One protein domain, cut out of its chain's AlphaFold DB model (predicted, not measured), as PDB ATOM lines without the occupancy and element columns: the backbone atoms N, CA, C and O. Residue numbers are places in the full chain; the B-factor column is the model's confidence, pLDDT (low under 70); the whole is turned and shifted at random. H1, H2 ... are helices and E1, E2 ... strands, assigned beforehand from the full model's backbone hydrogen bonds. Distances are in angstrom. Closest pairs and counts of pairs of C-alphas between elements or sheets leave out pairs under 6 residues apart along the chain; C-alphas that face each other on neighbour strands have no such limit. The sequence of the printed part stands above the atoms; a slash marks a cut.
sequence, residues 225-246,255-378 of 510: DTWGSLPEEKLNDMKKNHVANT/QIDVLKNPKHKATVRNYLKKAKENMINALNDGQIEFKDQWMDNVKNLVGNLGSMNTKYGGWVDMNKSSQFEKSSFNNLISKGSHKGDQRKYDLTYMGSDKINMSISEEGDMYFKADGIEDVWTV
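AT A GLANCE: This is residues 225 to 246 and 255 to 378 of the 510 residues of an uncharacterized protein of Parvibaculum sp (UniProt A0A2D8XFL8). A long helical hairpin, H3 and H4, makes the long axis; its helices spread apart away from their link, and the strand hairpin of E1 and E2 packs by E1 on H3 near the open end. H5 and H1 gather at that end, H1 making a corner with H4 where its residues 239 to 243 meet residues 316 to 319 of H4, and residues 323 to 328 stick out there. The printed part has 146 residues, with five named helices followed by two strands in one antiparallel sheet, E1 - E2; the class is mostly helix. The whole is loose, with a radius of gyration of the C-alphas of 18.4 A, and spans 65 by 35 by 24 A.

HOW THE PARTS SIT: H1, residues 232 to 245, touches H4, residues 288 to 319, about perpendicular at 75 degrees; the closest C-alphas, of Val 243 and Val 316, are 6.0 A apart. H2, residues 257 to 260, only just touches H5, residues 339 to 349, with 3 pairs of C-alphas within 8 A, the closest those of Val 258 and Tyr 349, 5.4 A. H3, residues 262 to 284, touches residues 288 to 298 of H4 alone, at a shallow tilt of 20 degrees, opposite ways, closest at the C-alphas of Met 279 and Lys 291, 4.6 A. The closest C-alphas of H3 and E1, residues 355 to 359, are those of His 264 and Met 357, 5.9 A apart. E1 and E2, residues 365 to 369, form an antiparallel hairpin, with N 356 and O 368 within hydrogen-bond range at 2.8 A. Every O i to N i+4 pair is within hydrogen-bond range in H1, H3, H4 and H5; H2 is too short for one.

IN THESE COORDINATES: H1 begins at C-alpha 232 (43.164, 59.198, 35.793) and E2 ends at C-alpha 369 (53.022, 46.100, 37.739). H3 measures 32.8 A and H4 46.3 A.

THE WHOLE: Residues 247 to 254 are not printed; C-alphas 246 and 255 are 8.2 A apart. The link from H4 to H5 is long. Confidence is low in 33 residues, among them 320 to 331.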
ATOM      1  N   ASP A 225      55.272  58.773  39.812       44.19
ATOM      2  CA  ASP A 225      56.135  58.893  38.625       44.19
ATOM      3  C   ASP A 225      55.893  57.732  37.647       44.19
ATOM      4  O   ASP A 225      55.852  57.917  36.428       44.19
ATOM      5  N   THR A 226      55.647  56.531  38.179       45.72
ATOM      6  CA  THR A 226      55.306  55.341  37.390       45.72
ATOM      7  C   THR A 226      53.876  55.420  36.836       45.72
ATOM      8  O   THR A 226      53.611  55.059  35.679       45.72
ATOM      9  N   TRP A 227      52.934  55.938  37.633       49.41
ATOM     10  CA  TRP A 227      51.533  56.084  37.226       49.41
ATOM     11  C   TRP A 227      51.256  57.271  36.303       49.41
ATOM     12  O   TRP A 227      50.228  57.260  35.629       49.41
ATOM     13  N   GLY A 228      52.157  58.253  36.203       45.28
ATOM     14  CA  GLY A 228      52.014  59.406  35.303       45.28
ATOM     15  C   GLY A 228      51.838  59.036  33.821       45.28
ATOM     16  O   GLY A 228      51.364  59.843  33.027       45.28
ATOM     17  N   SER A 229      52.144  57.789  33.441       51.59
ATOM     18  CA  SER A 229      51.906  57.244  32.096       51.59
ATOM     19  C   SER A 229      50.440  56.875  31.789       51.59
ATOM     20  O   SER A 229      50.114  56.569  30.638       51.59
ATOM     21  N   LEU A 230      49.552  56.870  32.790       57.41
ATOM     22  CA  LEU A 230      48.119  56.578  32.667       57.41
ATOM     23  C   LEU A 230      47.307  57.671  33.381       57.41
ATOM     24  O   LEU A 230      47.085  57.570  34.587       57.41
ATOM     25  N   PRO A 231      46.842  58.705  32.653       62.84
ATOM     26  CA  PRO A 231      45.969  59.730  33.215       62.84
ATOM     27  C   PRO A 231      44.719  59.117  33.857       62.84
ATOM     28  O   PRO A 231      44.141  58.168  33.319       62.84
ATOM     29  N   GLU A 232      44.290  59.685  34.983       61.50
ATOM     30  CA  GLU A 232      43.164  59.198  35.793       61.50
ATOM     31  C   GLU A 232      41.864  59.085  34.981       61.50
ATOM     32  O   GLU A 232      41.136  58.103  35.095       61.50
ATOM     33  N   GLU A 233      41.596  60.045  34.092       65.56
ATOM     34  CA  GLU A 233      40.435  60.024  33.191       65.56
ATOM     35  C   GLU A 233      40.443  58.797  32.276       65.56
ATOM     36  O   GLU A 233      39.473  58.043  32.220       65.56
ATOM     37  N   LYS A 234      41.584  58.530  31.633       67.88
ATOM     38  CA  LYS A 234      41.744  57.392  30.725       67.88
ATOM     39  C   LYS A 234      41.590  56.062  31.459       67.88
ATOM     40  O   LYS A 234      40.986  55.136  30.921       67.88
ATOM     41  N   LEU A 235      42.134  55.954  32.672       70.69
ATOM     42  CA  LEU A 235      41.968  54.763  33.504       70.69
ATOM     43  C   LEU A 235      40.496  54.553  33.877       70.69
ATOM     44  O   LEU A 235      39.991  53.434  33.789       70.69
ATOM     45  N   ASN A 236      39.801  55.625  34.252       70.56
ATOM     46  CA  ASN A 236      38.389  55.565  34.602       70.56
ATOM     47  C   ASN A 236      37.505  55.191  33.406       70.56
ATOM     48  O   ASN A 236      36.571  54.409  33.580       70.56
ATOM     49  N   ASP A 237      37.819  55.657  32.199       72.31
ATOM     50  CA  ASP A 237      37.113  55.248  30.980       72.31
ATOM     51  C   ASP A 237      37.365  53.778  30.639       72.31
ATOM     52  O   ASP A 237      36.424  53.037  30.353       72.31
ATOM     53  N   MET A 238      38.619  53.319  30.730       73.06
ATOM     54  CA  MET A 238      38.956  51.902  30.561       73.06
ATOM     55  C   MET A 238      38.190  51.028  31.555       73.06
ATOM     56  O   MET A 238      37.611  50.021  31.156       73.06
ATOM     57  N   LYS A 239      38.132  51.442  32.823       75.62
ATOM     58  CA  LYS A 239      37.404  50.740  33.881       75.62
ATOM     59  C   LYS A 239      35.905  50.687  33.620       75.62
ATOM     60  O   LYS A 239      35.324  49.610  33.695       75.62
ATOM     61  N   LYS A 240      35.278  51.818  33.284       75.69
ATOM     62  CA  LYS A 240      33.848  51.868  32.947       75.69
ATOM     63  C   LYS A 240      33.526  50.952  31.771       75.69
ATOM     64  O   LYS A 240      32.590  50.165  31.857       75.69
ATOM     65  N   ASN A 241      34.328  51.019  30.710       73.94
ATOM     66  CA  ASN A 241      34.171  50.158  29.542       73.94
ATOM     67  C   ASN A 241      34.351  48.682  29.901       73.94
ATOM     68  O   ASN A 241      33.596  47.844  29.420       73.94
ATOM     69  N   HIS A 242      35.330  48.356  30.745       75.69
ATOM     70  CA  HIS A 242      35.556  46.992  31.214       75.69
ATOM     71  C   HIS A 242      34.335  46.472  31.974       75.69
ATOM     72  O   HIS A 242      33.723  45.500  31.549       75.69
ATOM     73  N   VAL A 243      33.912  47.190  33.018       74.94
ATOM     74  CA  VAL A 243      32.770  46.823  33.868       74.94
ATOM     75  C   VAL A 243      31.465  46.710  33.077       74.94
ATOM     76  O   VAL A 243      30.708  45.769  33.297       74.94
ATOM     77  N   ALA A 244      31.204  47.623  32.136       71.31
ATOM     78  CA  ALA A 244      30.007  47.584  31.293       71.31
ATOM     79  C   ALA A 244      29.963  46.349  30.376       71.31
ATOM     80  O   ALA A 244      28.885  45.845  30.066       71.31
ATOM     81  N   ASN A 245      31.128  45.850  29.959       68.38
ATOM     82  CA  ASN A 245      31.251  44.662  29.118       68.38
ATOM     83  C   ASN A 245      31.422  43.364  29.929       68.38
ATOM     84  O   ASN A 245      31.401  42.272  29.355       68.38
ATOM     85  N   THR A 246      31.560  43.448  31.254       68.12
ATOM     86  CA  THR A 246      31.598  42.280  32.135       68.12
ATOM     87  C   THR A 246      30.178  41.777  32.409       68.12
ATOM     88  O   THR A 246      29.433  42.329  33.218       68.12
ATOM     89  N   GLN A 255      33.727  34.062  34.637       53.66
ATOM     90  CA  GLN A 255      33.695  35.188  35.581       53.66
ATOM     91  C   GLN A 255      35.036  35.863  35.920       53.66
ATOM     92  O   GLN A 255      34.996  36.883  36.589       53.66
ATOM     93  N   ILE A 256      36.203  35.397  35.452       58.72
ATOM     94  CA  ILE A 256      37.491  36.023  35.826       58.72
ATOM     95  C   ILE A 256      38.146  36.687  34.612       58.72
ATOM     96  O   ILE A 256      38.970  36.076  33.926       58.72
ATOM     97  N   ASP A 257      37.806  37.950  34.342       60.47
ATOM     98  CA  ASP A 257      38.359  38.680  33.190       60.47
ATOM     99  C   ASP A 257      39.889  38.819  33.263       60.47
ATOM    100  O   ASP A 257      40.570  38.721  32.244       60.47
ATOM    101  N   VAL A 258      40.465  38.886  34.468       61.62
ATOM    102  CA  VAL A 258      41.929  38.875  34.666       61.62
ATOM    103  C   VAL A 258      42.605  37.645  34.075       61.62
ATOM    104  O   VAL A 258      43.726  37.725  33.573       61.62
ATOM    105  N   LEU A 259      41.928  36.498  34.123       69.31
ATOM    106  CA  LEU A 259      42.436  35.231  33.600       69.31
ATOM    107  C   LEU A 259      42.095  35.032  32.119       69.31
ATOM    108  O   LEU A 259      42.548  34.058  31.513       69.31
ATOM    109  N   LYS A 260      41.342  35.961  31.512       72.50
ATOM    110  CA  LYS A 260      41.212  36.057  30.053       72.50
ATOM    111  C   LYS A 260      42.457  36.677  29.420       72.50
ATOM    112  O   LYS A 260      42.686  36.427  28.236       72.50
ATOM    113  N   ASN A 261      43.296  37.390  30.186       77.94
ATOM    114  CA  ASN A 261      44.596  37.839  29.692       77.94
ATOM    115  C   ASN A 261      45.424  36.615  29.225       77.94
ATOM    116  O   ASN A 261      45.678  35.704  30.026       77.94
ATOM    117  N   PRO A 262      45.874  36.569  27.953       80.12
ATOM    118  CA  PRO A 262      46.602  35.423  27.413       80.12
ATOM    119  C   PRO A 262      47.868  35.064  28.199       80.12
ATOM    120  O   PRO A 262      48.170  33.876  28.347       80.12
ATOM    121  N   LYS A 263      48.587  36.062  28.735       83.62
ATOM    122  CA  LYS A 263      49.792  35.852  29.549       83.62
ATOM    123  C   LYS A 263      49.440  35.184  30.873       83.62
ATOM    124  O   LYS A 263      50.031  34.164  31.216       83.62
ATOM    125  N   HIS A 264      48.431  35.695  31.579       85.56
ATOM    126  CA  HIS A 264      47.989  35.114  32.850       85.56
ATOM    127  C   HIS A 264      47.477  33.683  32.665       85.56
ATOM    128  O   HIS A 264      47.846  32.773  33.411       85.56
ATOM    129  N   LYS A 265      46.699  33.451  31.604       84.19
ATOM    130  CA  LYS A 265      46.228  32.116  31.228       84.19
ATOM    131  C   LYS A 265      47.387  31.152  30.975       84.19
ATOM    132  O   LYS A 265      47.330  29.995  31.395       84.19
ATOM    133  N   ALA A 266      48.437  31.614  30.294       84.62
ATOM    134  CA  ALA A 266      49.638  30.822  30.060       84.62
ATOM    135  C   ALA A 266      50.368  30.497  31.373       84.62
ATOM    136  O   ALA A 266      50.756  29.346  31.559       84.62
ATOM    137  N   THR A 267      50.483  31.446  32.309       88.62
ATOM    138  CA  THR A 267      51.082  31.208  33.635       88.62
ATOM    139  C   THR A 267      50.362  30.085  34.389       88.62
ATOM    140  O   THR A 267      51.015  29.137  34.825       88.62
ATOM    141  N   VAL A 268      49.025  30.132  34.481       87.88
ATOM    142  CA  VAL A 268      48.229  29.079  35.148       87.88
ATOM    143  C   VAL A 268      48.417  27.727  34.459       87.88
ATOM    144  O   VAL A 268      48.688  26.723  35.115       87.88
ATOM    145  N   ARG A 269      48.320  27.687  33.124       87.56
ATOM    146  CA  ARG A 269      48.487  26.448  32.346       87.56
ATOM    147  C   ARG A 269      49.874  25.833  32.522       87.56
ATOM    148  O   ARG A 269      49.977  24.623  32.702       87.56
ATOM    149  N   ASN A 270      50.923  26.650  32.475       89.75
ATOM    150  CA  ASN A 270      52.300  26.188  32.619       89.75
ATOM    151  C   ASN A 270      52.551  25.618  34.018       89.75
ATOM    152  O   ASN A 270      53.172  24.563  34.136       89.75
ATOM    153  N   TYR A 271      52.019  26.267  35.057       92.75
ATOM    154  CA  TYR A 271      52.085  25.748  36.418       92.75
ATOM    155  C   TYR A 271      51.380  24.390  36.544       92.75
ATOM    156  O   TYR A 271      51.987  23.425  37.004       92.75
ATOM    157  N   LEU A 272      50.133  24.277  36.068       90.12
ATOM    158  CA  LEU A 272      49.369  23.025  36.141       90.12
ATOM    159  C   LEU A 272      50.031  21.889  35.350       90.12
ATOM    160  O   LEU A 272      50.021  20.743  35.797       90.12
ATOM    161  N   LYS A 273      50.643  22.195  34.198       91.19
ATOM    162  CA  LYS A 273      51.411  21.216  33.418       91.19
ATOM    163  C   LYS A 273      52.624  20.706  34.202       91.19
ATOM    164  O   LYS A 273      52.793  19.494  34.307       91.19
ATOM    165  N   LYS A 274      53.410  21.611  34.797       92.31
ATOM    166  CA  LYS A 274      54.561  21.257  35.642       92.31
ATOM    167  C   LYS A 274      54.131  20.422  36.853       92.31
ATOM    168  O   LYS A 274      54.748  19.404  37.143       92.31
ATOM    169  N   ALA A 275      53.044  20.809  37.522       88.88
ATOM    170  CA  ALA A 275      52.506  20.068  38.659       88.88
ATOM    171  C   ALA A 275      52.085  18.643  38.262       88.88
ATOM    172  O   ALA A 275      52.436  17.689  38.949       88.88
ATOM    173  N   LYS A 276      51.403  18.479  37.118       88.81
ATOM    174  CA  LYS A 276      51.037  17.158  36.581       88.81
ATOM    175  C   LYS A 276      52.268  16.292  36.304       88.81
ATOM    176  O   LYS A 276      52.287  15.132  36.700       88.81
ATOM    177  N   GLU A 277      53.277  16.841  35.629       91.50
ATOM    178  CA  GLU A 277      54.529  16.127  35.335       91.50
ATOM    179  C   GLU A 277      55.225  15.672  36.626       91.50
ATOM    180  O   GLU A 277      55.607  14.509  36.740       91.50
ATOM    181  N   ASN A 278      55.294  16.542  37.636       90.44
ATOM    182  CA  ASN A 278      55.886  16.210  38.930       90.44
ATOM    183  C   ASN A 278      55.099  15.135  39.690       90.44
ATOM    184  O   ASN A 278      55.710  14.234  40.255       90.44
ATOM    185  N   MET A 279      53.763  15.174  39.662       89.38
ATOM    186  CA  MET A 279      52.933  14.120  40.260       89.38
ATOM    187  C   MET A 279      53.127  12.766  39.566       89.38
ATOM    188  O   MET A 279      53.186  11.747  40.245       89.38
ATOM    189  N   ILE A 280      53.222  12.741  38.231       89.12
ATOM    190  CA  ILE A 280      53.447  11.504  37.465       89.12
ATOM    191  C   ILE A 280      54.823  10.919  37.786       89.12
ATOM    192  O   ILE A 280      54.927   9.725  38.052       89.12
ATOM    193  N   ASN A 281      55.869  11.748  37.809       90.50
ATOM    194  CA  ASN A 281      57.216  11.297  38.163       90.50
ATOM    195  C   ASN A 281      57.256  10.753  39.596       90.50
ATOM    196  O   ASN A 281      57.748   9.655  39.820       90.50
ATOM    197  N   ALA A 282      56.634  11.461  40.543       88.75
ATOM    198  CA  ALA A 282      56.518  11.011  41.926       88.75
ATOM    199  C   ALA A 282      55.802   9.655  42.045       88.75
ATOM    200  O   ALA A 282      56.231   8.800  42.813       88.75
ATOM    201  N   LEU A 283      54.734   9.432  41.269       86.75
ATOM    202  CA  LEU A 283      54.039   8.143  41.219       86.75
ATOM    203  C   LEU A 283      54.928   7.032  40.647       86.75
ATOM    204  O   LEU A 283      54.994   5.957  41.238       86.75
ATOM    205  N   ASN A 284      55.630   7.299  39.542       89.44
ATOM    206  CA  ASN A 284      56.545   6.341  38.917       89.44
ATOM    207  C   ASN A 284      57.710   5.957  39.845       89.44
ATOM    208  O   ASN A 284      58.145   4.807  39.838       89.44
ATOM    209  N   ASP A 285      58.164   6.895  40.677       91.62
ATOM    210  CA  ASP A 285      59.256   6.708  41.636       91.62
ATOM    211  C   ASP A 285      58.778   6.180  43.008       91.62
ATOM    212  O   ASP A 285      59.578   6.037  43.934       91.62
ATOM    213  N   GLY A 286      57.476   5.909  43.180       87.94
ATOM    214  CA  GLY A 286      56.891   5.441  44.446       87.94
ATOM    215  C   GLY A 286      56.829   6.495  45.565       87.94
ATOM    216  O   GLY A 286      56.579   6.161  46.723       87.94
ATOM    217  N   GLN A 287      57.033   7.775  45.245       88.25
ATOM    218  CA  GLN A 287      57.056   8.911  46.171       88.25
ATOM    219  C   GLN A 287      55.651   9.495  46.402       88.25
ATOM    220  O   GLN A 287      55.345  10.627  46.019       88.25
ATOM    221  N   ILE A 288      54.777   8.720  47.049       87.44
ATOM    222  CA  ILE A 288      53.372   9.108  47.281       87.44
ATOM    223  C   ILE A 288      53.249  10.433  48.054       87.44
ATOM    224  O   ILE A 288      52.440  11.278  47.676       87.44
ATOM    225  N   GLU A 289      54.095  10.666  49.062       87.81
ATOM    226  CA  GLU A 289      54.091  11.911  49.848       87.81
ATOM    227  C   GLU A 289      54.391  13.150  48.987       87.81
ATOM    228  O   GLU A 289      53.745  14.187  49.133       87.81
ATOM    229  N   PHE A 290      55.326  13.038  48.037       87.50
ATOM    230  CA  PHE A 290      55.684  14.142  47.146       87.50
ATOM    231  C   PHE A 290      54.565  14.441  46.140       87.50
ATOM    232  O   PHE A 290      54.260  15.598  45.850       87.50
ATOM    233  N   LYS A 291      53.879  13.402  45.653       89.25
ATOM    234  CA  LYS A 291      52.675  13.559  44.830       89.25
ATOM    235  C   LYS A 291      51.546  14.251  45.605       89.25
ATOM    236  O   LYS A 291      50.898  15.142  45.053       89.25
ATOM    237  N   ASP A 292      51.320  13.874  46.860       88.69
ATOM    238  CA  ASP A 292      50.294  14.496  47.703       88.69
ATOM    239  C   ASP A 292      50.625  15.968  48.009       88.69
ATOM    240  O   ASP A 292      49.734  16.815  47.930       88.69
ATOM    241  N   GLN A 293      51.904  16.309  48.211       92.69
ATOM    242  CA  GLN A 293      52.356  17.700  48.333       92.69
ATOM    243  C   GLN A 293      52.015  18.526  47.085       92.69
ATOM    244  O   GLN A 293      51.419  19.598  47.190       92.69
ATOM    245  N   TRP A 294      52.327  18.022  45.886       89.62
ATOM    246  CA  TRP A 294      51.946  18.704  44.645       89.62
ATOM    247  C   TRP A 294      50.430  18.838  44.504       89.62
ATOM    248  O   TRP A 294      49.945  19.842  43.976       89.62
ATOM    249  N   MET A 295      49.665  17.846  44.966       88.38
ATOM    250  CA  MET A 295      48.206  17.905  44.941       88.38
ATOM    251  C   MET A 295      47.681  19.018  45.855       88.38
ATOM    252  O   MET A 295      46.775  19.756  45.463       88.38
ATOM    253  N   ASP A 296      48.259  19.182  47.043       92.94
ATOM    254  CA  ASP A 296      47.907  20.263  47.962       92.94
ATOM    255  C   ASP A 296      48.316  21.640  47.419       92.94
ATOM    256  O   ASP A 296      47.514  22.575  47.479       92.94
ATOM    257  N   ASN A 297      49.473  21.751  46.761       93.00
ATOM    258  CA  ASN A 297      49.883  22.978  46.069       93.00
ATOM    259  C   ASN A 297      48.904  23.352  44.936       93.00
ATOM    260  O   ASN A 297      48.589  24.525  44.719       93.00
ATOM    261  N   VAL A 298      48.370  22.368  44.202       89.88
ATOM    262  CA  VAL A 298      47.322  22.609  43.193       89.88
ATOM    263  C   VAL A 298      46.012  23.055  43.848       89.88
ATOM    264  O   VAL A 298      45.377  23.984  43.347       89.88
ATOM    265  N   LYS A 299      45.612  22.459  44.979       89.88
ATOM    266  CA  LYS A 299      44.428  22.917  45.732       89.88
ATOM    267  C   LYS A 299      44.592  24.357  46.219       89.88
ATOM    268  O   LYS A 299      43.626  25.113  46.144       89.88
ATOM    269  N   ASN A 300      45.786  24.746  46.668       90.31
ATOM    270  CA  ASN A 300      46.067  26.122  47.075       90.31
ATOM    271  C   ASN A 300      45.883  27.100  45.904       90.31
ATOM    272  O   ASN A 300      45.155  28.084  46.034       90.31
ATOM    273  N   LEU A 301      46.420  26.777  44.719       89.31
ATOM    274  CA  LEU A 301      46.177  27.575  43.512       89.31
ATOM    275  C   LEU A 301      44.681  27.698  43.194       89.31
ATOM    276  O   LEU A 301      44.201  28.796  42.921       89.31
ATOM    277  N   VAL A 302      43.926  26.598  43.247       86.31
ATOM    278  CA  VAL A 302      42.471  26.625  43.017       86.31
ATOM    279  C   VAL A 302      41.764  27.518  44.044       86.31
ATOM    280  O   VAL A 302      40.894  28.303  43.669       86.31
ATOM    281  N   GLY A 303      42.166  27.461  45.316       85.19
ATOM    282  CA  GLY A 303      41.653  28.339  46.371       85.19
ATOM    283  C   GLY A 303      41.955  29.821  46.123       85.19
ATOM    284  O   GLY A 303      41.077  30.670  46.296       85.19
ATOM    285  N   ASN A 304      43.162  30.135  45.648       85.12
ATOM    286  CA  ASN A 304      43.561  31.491  45.270       85.12
ATOM    287  C   ASN A 304      42.766  32.003  44.057       85.12
ATOM    288  O   ASN A 304      42.249  33.119  44.094       85.12
ATOM    289  N   LEU A 305      42.575  31.178  43.023       85.31
ATOM    290  CA  LEU A 305      41.740  31.514  41.862       85.31
ATOM    291  C   LEU A 305      40.274  31.747  42.262       85.31
ATOM    292  O   LEU A 305      39.651  32.700  41.795       85.31
ATOM    293  N   GLY A 306      39.735  30.918  43.162       82.25
ATOM    294  CA  GLY A 306      38.390  31.088  43.712       82.25
ATOM    295  C   GLY A 306      38.242  32.384  44.514       82.25
ATOM    296  O   GLY A 306      37.295  33.137  44.300       82.25
ATOM    297  N   SER A 307      39.213  32.693  45.377       83.75
ATOM    298  CA  SER A 307      39.230  33.939  46.159       83.75
ATOM    299  C   SER A 307      39.292  35.168  45.254       83.75
ATOM    300  O   SER A 307      38.552  36.129  45.451       83.75
ATOM    301  N   MET A 308      40.130  35.117  44.219       83.19
ATOM    302  CA  MET A 308      40.232  36.175  43.223       83.19
ATOM    303  C   MET A 308      38.918  36.375  42.459       83.19
ATOM    304  O   MET A 308      38.546  37.516  42.210       83.19
ATOM    305  N   ASN A 309      38.192  35.300  42.130       77.94
ATOM    306  CA  ASN A 309      36.874  35.392  41.498       77.94
ATOM    307  C   ASN A 309      35.859  36.114  42.391       77.94
ATOM    308  O   ASN A 309      35.180  37.032  41.940       77.94
ATOM    309  N   THR A 310      35.785  35.730  43.669       78.12
ATOM    310  CA  THR A 310      34.888  36.369  44.641       78.12
ATOM    311  C   THR A 310      35.183  37.862  44.758       78.12
ATOM    312  O   THR A 310      34.272  38.685  44.670       78.12
ATOM    313  N   LYS A 311      36.462  38.224  44.897       83.88
ATOM    314  CA  LYS A 311      36.867  39.627  45.010       83.88
ATOM    315  C   LYS A 311      36.687  40.406  43.706       83.88
ATOM    316  O   LYS A 311      36.316  41.573  43.752       83.88
ATOM    317  N   TYR A 312      36.878  39.767  42.550       81.19
ATOM    318  CA  TYR A 312      36.588  40.370  41.250       81.19
ATOM    319  C   TYR A 312      35.100  40.700  41.103       81.19
ATOM    320  O   TYR A 312      34.771  41.811  40.704       81.19
ATOM    321  N   GLY A 313      34.205  39.784  41.488       76.44
ATOM    322  CA  GLY A 313      32.765  40.055  41.524       76.44
ATOM    323  C   GLY A 313      32.426  41.253  42.411       76.44
ATOM    324  O   GLY A 313      31.742  42.170  41.962       76.44
ATOM    325  N   GLY A 314      32.998  41.306  43.620       76.81
ATOM    326  CA  GLY A 314      32.862  42.461  44.513       76.81
ATOM    327  C   GLY A 314      33.385  43.763  43.896       76.81
ATOM    328  O   GLY A 314      32.695  44.776  43.925       76.81
ATOM    329  N   TRP A 315      34.564  43.739  43.273       81.31
ATOM    330  CA  TRP A 315      35.142  44.899  42.589       81.31
ATOM    331  C   TRP A 315      34.279  45.375  41.414       81.31
ATOM    332  O   TRP A 315      34.066  46.579  41.262       81.31
ATOM    333  N   VAL A 316      33.748  44.452  40.604       77.44
ATOM    334  CA  VAL A 316      32.815  44.762  39.513       77.44
ATOM    335  C   VAL A 316      31.563  45.423  40.078       77.44
ATOM    336  O   VAL A 316      31.172  46.479  39.594       77.44
ATOM    337  N   ASP A 317      30.950  44.852  41.114       74.62
ATOM    338  CA  ASP A 317      29.730  45.401  41.710       74.62
ATOM    339  C   ASP A 317      29.953  46.782  42.336       74.62
ATOM    340  O   ASP A 317      29.096  47.656  42.203       74.62
ATOM    341  N   MET A 318      31.122  47.027  42.935       73.56
ATOM    342  CA  MET A 318      31.480  48.347  43.458       73.56
ATOM    343  C   MET A 318      31.721  49.388  42.354       73.56
ATOM    344  O   MET A 318      31.427  50.566  42.554       73.56
ATOM    345  N   ASN A 319      32.250  48.972  41.198       73.12
ATOM    346  CA  ASN A 319      32.559  49.868  40.076       73.12
ATOM    347  C   ASN A 319      31.465  49.944  39.007       73.12
ATOM    348  O   ASN A 319      31.578  50.759  38.087       73.12
ATOM    349  N   LYS A 320      30.406  49.134  39.099       67.62
ATOM    350  CA  LYS A 320      29.206  49.339  38.289       67.62
ATOM    351  C   LYS A 320      28.658  50.723  38.617       67.62
ATOM    352  O   LYS A 320      28.487  51.082  39.783       67.62
ATOM    353  N   SER A 321      28.356  51.502  37.577       55.91
ATOM    354  CA  SER A 321      27.454  52.642  37.720       55.91
ATOM    355  C   SER A 321      26.192  52.101  38.377       55.91
ATOM    356  O   SER A 321      25.586  51.167  37.852       55.91
ATOM    357  N   SER A 322      25.896  52.566  39.587       46.47
ATOM    358  CA  SER A 322      24.932  51.899  40.457       46.47
ATOM    359  C   SER A 322      23.591  51.651  39.751       46.47
ATOM    360  O   SER A 322      23.179  52.438  38.900       46.47
ATOM    361  N   GLN A 323      22.850  50.627  40.181       42.84
ATOM    362  CA  GLN A 323      21.442  50.421  39.800       42.84
ATOM    363  C   GLN A 323      20.537  51.620  40.172       42.84
ATOM    364  O   GLN A 323      19.368  51.670  39.799       42.84
ATOM    365  N   PHE A 324      21.070  52.617  40.883       40.12
ATOM    366  CA  PHE A 324      20.482  53.935  41.059       40.12
ATOM    367  C   PHE A 324      20.936  54.869  39.925       40.12
ATOM    368  O   PHE A 324      21.545  55.904  40.190       40.12
ATOM    369  N   GLU A 325      20.614  54.546  38.668       35.16
ATOM    370  CA  GLU A 325      20.897  55.378  37.474       35.16
ATOM    371  C   GLU A 325      20.357  56.823  37.578       35.16
ATOM    372  O   GLU A 325      20.724  57.693  36.793       35.16
ATOM    373  N   LYS A 326      19.497  57.102  38.566       39.03
ATOM    374  CA  LYS A 326      18.983  58.440  38.896       39.03
ATOM    375  C   LYS A 326      19.690  59.126  40.072       39.03
ATOM    376  O   LYS A 326      19.351  60.262  40.389       39.03
ATOM    377  N   SER A 327      20.629  58.464  40.743       41.56
ATOM    378  CA  SER A 327      21.446  59.079  41.792       41.56
ATOM    379  C   SER A 327      22.709  59.669  41.168       41.56
ATOM    380  O   SER A 327      23.358  59.043  40.336       41.56
ATOM    381  N   SER A 328      23.088  60.872  41.581       40.84
ATOM    382  CA  SER A 328      24.259  61.624  41.106       40.84
ATOM    383  C   SER A 328      25.623  60.982  41.437       40.84
ATOM    384  O   SER A 328      26.657  61.636  41.327       40.84
ATOM    385  N   PHE A 329      25.662  59.711  41.847       45.94
ATOM    386  CA  PHE A 329      26.822  59.057  42.449       45.94
ATOM    387  C   PHE A 329      27.261  57.825  41.635       45.94
ATOM    388  O   PHE A 329      27.070  56.680  42.028       45.94
ATOM    389  N   ASN A 330      27.904  58.070  40.491       51.12
ATOM    390  CA  ASN A 330      28.294  57.079  39.469       51.12
ATOM    391  C   ASN A 330      29.361  56.008  39.863       51.12
ATOM    392  O   ASN A 330      29.922  55.381  38.971       51.12
ATOM    393  N   ASN A 331      29.674  55.776  41.148       65.62
ATOM    394  CA  ASN A 331      30.616  54.731  41.623       65.62
ATOM    395  C   ASN A 331      30.421  54.479  43.138       65.62
ATOM    396  O   ASN A 331      30.248  55.466  43.863       65.62
ATOM    397  N   LEU A 332      30.474  53.225  43.618       73.38
ATOM    398  CA  LEU A 332      30.409  52.893  45.052       73.38
ATOM    399  C   LEU A 332      31.774  52.941  45.749       73.38
ATOM    400  O   LEU A 332      31.798  53.103  46.965       73.38
ATOM    401  N   ILE A 333      32.894  52.837  45.026       79.44
ATOM    402  CA  ILE A 333      34.235  52.979  45.617       79.44
ATOM    403  C   ILE A 333      34.488  54.437  45.994       79.44
ATOM    404  O   ILE A 333      34.257  55.347  45.192       79.44
ATOM    405  N   SER A 334      34.990  54.648  47.210       79.75
ATOM    406  CA  SER A 334      35.397  55.961  47.697       79.75
ATOM    407  C   SER A 334      36.630  56.475  46.956       79.75
ATOM    408  O   SER A 334      37.625  55.760  46.840       79.75
ATOM    409  N   LYS A 335      36.603  57.747  46.538       73.75
ATOM    410  CA  LYS A 335      37.772  58.509  46.063       73.75
ATOM    411  C   LYS A 335      38.869  58.641  47.130       73.75
ATOM    412  O   LYS A 335      40.005  58.959  46.787       73.75
ATOM    413  N   GLY A 336      38.520  58.433  48.402       73.25
ATOM    414  CA  GLY A 336      39.443  58.407  49.533       73.25
ATOM    415  C   GLY A 336      40.112  57.057  49.762       73.25
ATOM    416  O   GLY A 336      40.953  56.951  50.656       73.25
ATOM    417  N   SER A 337      39.764  56.036  48.972       82.19
ATOM    418  CA  SER A 337      40.558  54.808  48.895       82.19
ATOM    419  C   SER A 337      42.004  55.166  48.582       82.19
ATOM    420  O   SER A 337      42.263  56.118  47.845       82.19
ATOM    421  N   HIS A 338      42.954  54.403  49.124       81.81
ATOM    422  CA  HIS A 338      44.366  54.655  48.859       81.81
ATOM    423  C   HIS A 338      44.603  54.601  47.346       81.81
ATOM    424  O   HIS A 338      44.493  53.536  46.729       81.81
ATOM    425  N   LYS A 339      44.885  55.756  46.727       70.62
ATOM    426  CA  LYS A 339      44.780  55.917  45.265       70.62
ATOM    427  C   LYS A 339      45.724  54.971  44.531       70.62
ATOM    428  O   LYS A 339      45.366  54.389  43.508       70.62
ATOM    429  N   GLY A 340      46.911  54.749  45.096       72.00
ATOM    430  CA  GLY A 340      47.866  53.767  44.588       72.00
ATOM    431  C   GLY A 340      47.344  52.326  44.636       72.00
ATOM    432  O   GLY A 340      47.571  51.578  43.688       72.00
ATOM    433  N   ASP A 341      46.609  51.946  45.684       79.31
ATOM    434  CA  ASP A 341      46.097  50.576  45.858       79.31
ATOM    435  C   ASP A 341      44.880  50.345  44.961       79.31
ATOM    436  O   ASP A 341      44.806  49.335  44.263       79.31
ATOM    437  N   GLN A 342      43.993  51.340  44.863       77.44
ATOM    438  CA  GLN A 342      42.886  51.323  43.911       77.44
ATOM    439  C   GLN A 342      43.388  51.119  42.478       77.44
ATOM    440  O   GLN A 342      42.892  50.239  41.782       77.44
ATOM    441  N   ARG A 343      44.417  51.858  42.044       77.81
ATOM    442  CA  ARG A 343      44.993  51.690  40.699       77.81
ATOM    443  C   ARG A 343      45.643  50.317  40.497       77.81
ATOM    444  O   ARG A 343      45.451  49.718  39.436       77.81
ATOM    445  N   LYS A 344      46.383  49.795  41.490       81.69
ATOM    446  CA  LYS A 344      46.952  48.428  41.451       81.69
ATOM    447  C   LYS A 344      45.852  47.394  41.219       81.69
ATOM    448  O   LYS A 344      45.990  46.530  40.348       81.69
ATOM    449  N   TYR A 345      44.757  47.489  41.964       84.81
ATOM    450  CA  TYR A 345      43.676  46.510  41.889       84.81
ATOM    451  C   TYR A 345      42.808  46.701  40.650       84.81
ATOM    452  O   TYR A 345      42.512  45.704  40.003       84.81
ATOM    453  N   ASP A 346      42.503  47.936  40.246       81.44
ATOM    454  CA  ASP A 346      41.800  48.233  38.995       81.44
ATOM    455  C   ASP A 346      42.550  47.613  37.804       81.44
ATOM    456  O   ASP A 346      41.970  46.863  37.021       81.44
ATOM    457  N   LEU A 347      43.864  47.848  37.683       81.62
ATOM    458  CA  LEU A 347      44.663  47.246  36.609       81.62
ATOM    459  C   LEU A 347      44.728  45.719  36.697       81.62
ATOM    460  O   LEU A 347      44.704  45.052  35.658       81.62
ATOM    461  N   THR A 348      44.826  45.174  37.913       86.62
ATOM    462  CA  THR A 348      44.838  43.724  38.120       86.62
ATOM    463  C   THR A 348      43.523  43.125  37.647       86.62
ATOM    464  O   THR A 348      43.555  42.226  36.816       86.62
ATOM    465  N   TYR A 349      42.388  43.662  38.103       84.88
ATOM    466  CA  TYR A 349      41.038  43.186  37.801       84.88
ATOM    467  C   TYR A 349      40.606  43.394  36.349       84.88
ATOM    468  O   TYR A 349      39.891  42.560  35.795       84.88
ATOM    469  N   MET A 350      41.124  44.422  35.684       81.75
ATOM    470  CA  MET A 350      40.961  44.574  34.237       81.75
ATOM    471  C   MET A 350      41.832  43.607  33.421       81.75
ATOM    472  O   MET A 350      41.699  43.540  32.201       81.75
ATOM    473  N   GLY A 351      42.754  42.869  34.052       77.19
ATOM    474  CA  GLY A 351      43.694  42.003  33.341       77.19
ATOM    475  C   GLY A 351      44.644  42.785  32.437       77.19
ATOM    476  O   GLY A 351      44.967  42.323  31.344       77.19
ATOM    477  N   SER A 352      45.065  43.977  32.872       80.19
ATOM    478  CA  SER A 352      45.945  44.848  32.093       80.19
ATOM    479  C   SER A 352      47.258  44.151  31.733       80.19
ATOM    480  O   SER A 352      47.885  43.527  32.583       80.19
ATOM    481  N   ASP A 353      47.739  44.347  30.503       76.25
ATOM    482  CA  ASP A 353      49.033  43.816  30.045       76.25
ATOM    483  C   ASP A 353      50.252  44.392  30.778       76.25
ATOM    484  O   ASP A 353      51.363  43.889  30.590       76.25
ATOM    485  N   LYS A 354      50.043  45.447  31.579       76.88
ATOM    486  CA  LYS A 354      51.043  46.040  32.477       76.88
ATOM    487  C   LYS A 354      51.180  45.287  33.799       76.88
ATOM    488  O   LYS A 354      52.094  45.588  34.563       76.88
ATOM    489  N   ILE A 355      50.262  44.367  34.091       83.88
ATOM    490  CA  ILE A 355      50.336  43.477  35.245       83.88
ATOM    491  C   ILE A 355      50.939  42.156  34.784       83.88
ATOM    492  O   ILE A 355      50.498  41.554  33.809       83.88
ATOM    493  N   ASN A 356      51.954  41.709  35.507       86.38
ATOM    494  CA  ASN A 356      52.500  40.372  35.400       86.38
ATOM    495  C   ASN A 356      51.966  39.520  36.549       86.38
ATOM    496  O   ASN A 356      51.857  39.989  37.682       86.38
ATOM    497  N   MET A 357      51.689  38.252  36.250       89.94
ATOM    498  CA  MET A 357      51.257  37.257  37.225       89.94
ATOM    499  C   MET A 357      52.252  36.101  37.278       89.94
ATOM    500  O   MET A 357      52.634  35.552  36.239       89.94
ATOM    501  N   SER A 358      52.605  35.687  38.492       91.19
ATOM    502  CA  SER A 358      53.429  34.511  38.771       91.19
ATOM    503  C   SER A 358      52.773  33.620  39.822       91.19
ATOM    504  O   SER A 358      52.050  34.107  40.688       91.19
ATOM    505  N   ILE A 359      53.046  32.318  39.745       91.50
ATOM    506  CA  ILE A 359      52.554  31.312  40.692       91.50
ATOM    507  C   ILE A 359      53.775  30.646  41.329       91.50
ATOM    508  O   ILE A 359      54.655  30.187  40.593       91.50
ATOM    509  N   SER A 360      53.858  30.637  42.662       93.62
ATOM    510  CA  SER A 360      54.928  29.927  43.377       93.62
ATOM    511  C   SER A 360      54.723  28.417  43.326       93.62
ATOM    512  O   SER A 360      53.679  27.933  42.896       93.62
ATOM    513  N   GLU A 361      55.716  27.654  43.769       90.81
ATOM    514  CA  GLU A 361      55.637  26.192  43.807       90.81
ATOM    515  C   GLU A 361      54.497  25.677  44.695       90.81
ATOM    516  O   GLU A 361      53.883  24.662  44.380       90.81
ATOM    517  N   GLU A 362      54.167  26.421  45.748       92.88
ATOM    518  CA  GLU A 362      53.087  26.151  46.697       92.88
ATOM    519  C   GLU A 362      51.698  26.514  46.148       92.88
ATOM    520  O   GLU A 362      50.694  26.280  46.817       92.88
ATOM    521  N   GLY A 363      51.611  27.099  44.949       85.00
ATOM    522  CA  GLY A 363      50.351  27.541  44.348       85.00
ATOM    523  C   GLY A 363      49.894  28.939  44.773       85.00
ATOM    524  O   GLY A 363      48.752  29.313  44.491       85.00
ATOM    525  N   ASP A 364      50.757  29.731  45.417       91.50
ATOM    526  CA  ASP A 364      50.447  31.123  45.746       91.50
ATOM    527  C   ASP A 364      50.553  32.022  44.516       91.50
ATOM    528  O   ASP A 364      51.488  31.920  43.722       91.50
ATOM    529  N   MET A 365      49.577  32.916  44.360       89.62
ATOM    530  CA  MET A 365      49.486  33.838  43.230       89.62
ATOM    531  C   MET A 365      50.000  35.226  43.607       89.62
ATOM    532  O   MET A 365      49.535  35.826  44.581       89.62
ATOM    533  N   TYR A 366      50.898  35.748  42.776       91.50
ATOM    534  CA  TYR A 366      51.532  37.050  42.940       91.50
ATOM    535  C   TYR A 366      51.346  37.902  41.692       91.50
ATOM    536  O   TYR A 366      51.414  37.400  40.566       91.50
ATOM    537  N   PHE A 367      51.176  39.199  41.910       89.06
ATOM    538  CA  PHE A 367      51.000  40.204  40.878       89.06
ATOM    539  C   PHE A 367      52.017  41.321  41.046       89.06
ATOM    540  O   PHE A 367      52.365  41.707  42.165       89.06
ATOM    541  N   LYS A 368      52.477  41.848  39.916       87.00
ATOM    542  CA  LYS A 368      53.399  42.975  39.872       87.00
ATOM    543  C   LYS A 368      53.107  43.842  38.659       87.00
ATOM    544  O   LYS A 368      52.971  43.317  37.557       87.00
ATOM    545  N   ALA A 369      53.055  45.156  38.848       79.88
ATOM    546  CA  ALA A 369      53.022  46.100  37.739       79.88
ATOM    547  C   ALA A 369      54.442  46.457  37.295       79.88
ATOM    548  O   ALA A 369      55.334  46.649  38.125       79.88
ATOM    549  N   ASP A 370      54.638  46.609  35.991       67.00
ATOM    550  CA  ASP A 370      55.897  47.125  35.459       67.00
ATOM    551  C   ASP A 370      56.177  48.538  36.002       67.00
ATOM    552  O   ASP A 370      55.328  49.428  35.941       67.00
ATOM    553  N   GLY A 371      57.382  48.739  36.542       64.12
ATOM    554  CA  GLY A 371      57.809  50.012  37.135       64.12
ATOM    555  C   GLY A 371      57.351  50.253  38.579       64.12
ATOM    556  O   GLY A 371      57.640  51.313  39.127       64.12
ATOM    557  N   ILE A 372      56.665  49.291  39.205       67.69
ATOM    558  CA  ILE A 372      56.347  49.310  40.638       67.69
ATOM    559  C   ILE A 372      57.174  48.224  41.320       67.69
ATOM    560  O   ILE A 372      57.223  47.085  40.852       67.69
ATOM    561  N   GLU A 373      57.870  48.572  42.403       68.38
ATOM    562  CA  GLU A 373      58.681  47.598  43.144       68.38
ATOM    563  C   GLU A 373      57.811  46.599  43.915       68.38
ATOM    564  O   GLU A 373      58.150  45.413  43.967       68.38
ATOM    565  N   ASP A 374      56.668  47.067  44.419       76.81
ATOM    566  CA  ASP A 374      55.708  46.284  45.191       76.81
ATOM    567  C   ASP A 374      55.178  45.062  44.431       76.81
ATOM    568  O   ASP A 374      54.827  45.116  43.249       76.81
ATOM    569  N   VAL A 375      55.040  43.968  45.175       85.56
ATOM    570  CA  VAL A 375      54.361  42.739  44.763       85.56
ATOM    571  C   VAL A 375      53.169  42.542  45.687       85.56
ATOM    572  O   VAL A 375      53.294  42.730  46.897       85.56
ATOM    573  N   TRP A 376      52.026  42.146  45.135       87.75
ATOM    574  CA  TRP A 376      50.819  41.872  45.914       87.75
ATOM    575  C   TRP A 376      50.256  40.489  45.612       87.75
ATOM    576  O   TRP A 376      50.438  39.936  44.526       87.75
ATOM    577  N   THR A 377      49.577  39.916  46.599       91.12
ATOM    578  CA  THR A 377      48.937  38.602  46.509       91.12
ATOM    579  C   THR A 377      47.429  38.740  46.339       91.12
ATOM    580  O   THR A 377      46.861  39.821  46.491       91.12
ATOM    581  N   VAL A 378      46.738  37.622  46.102       85.44
ATOM    582  CA  VAL A 378      45.263  37.586  46.094       85.44
ATOM    583  C   VAL A 378      44.661  38.094  47.413       85.44
ATOM    584  O   VAL A 378      43.582  38.691  47.420       85.44
TER     585      VAL A 378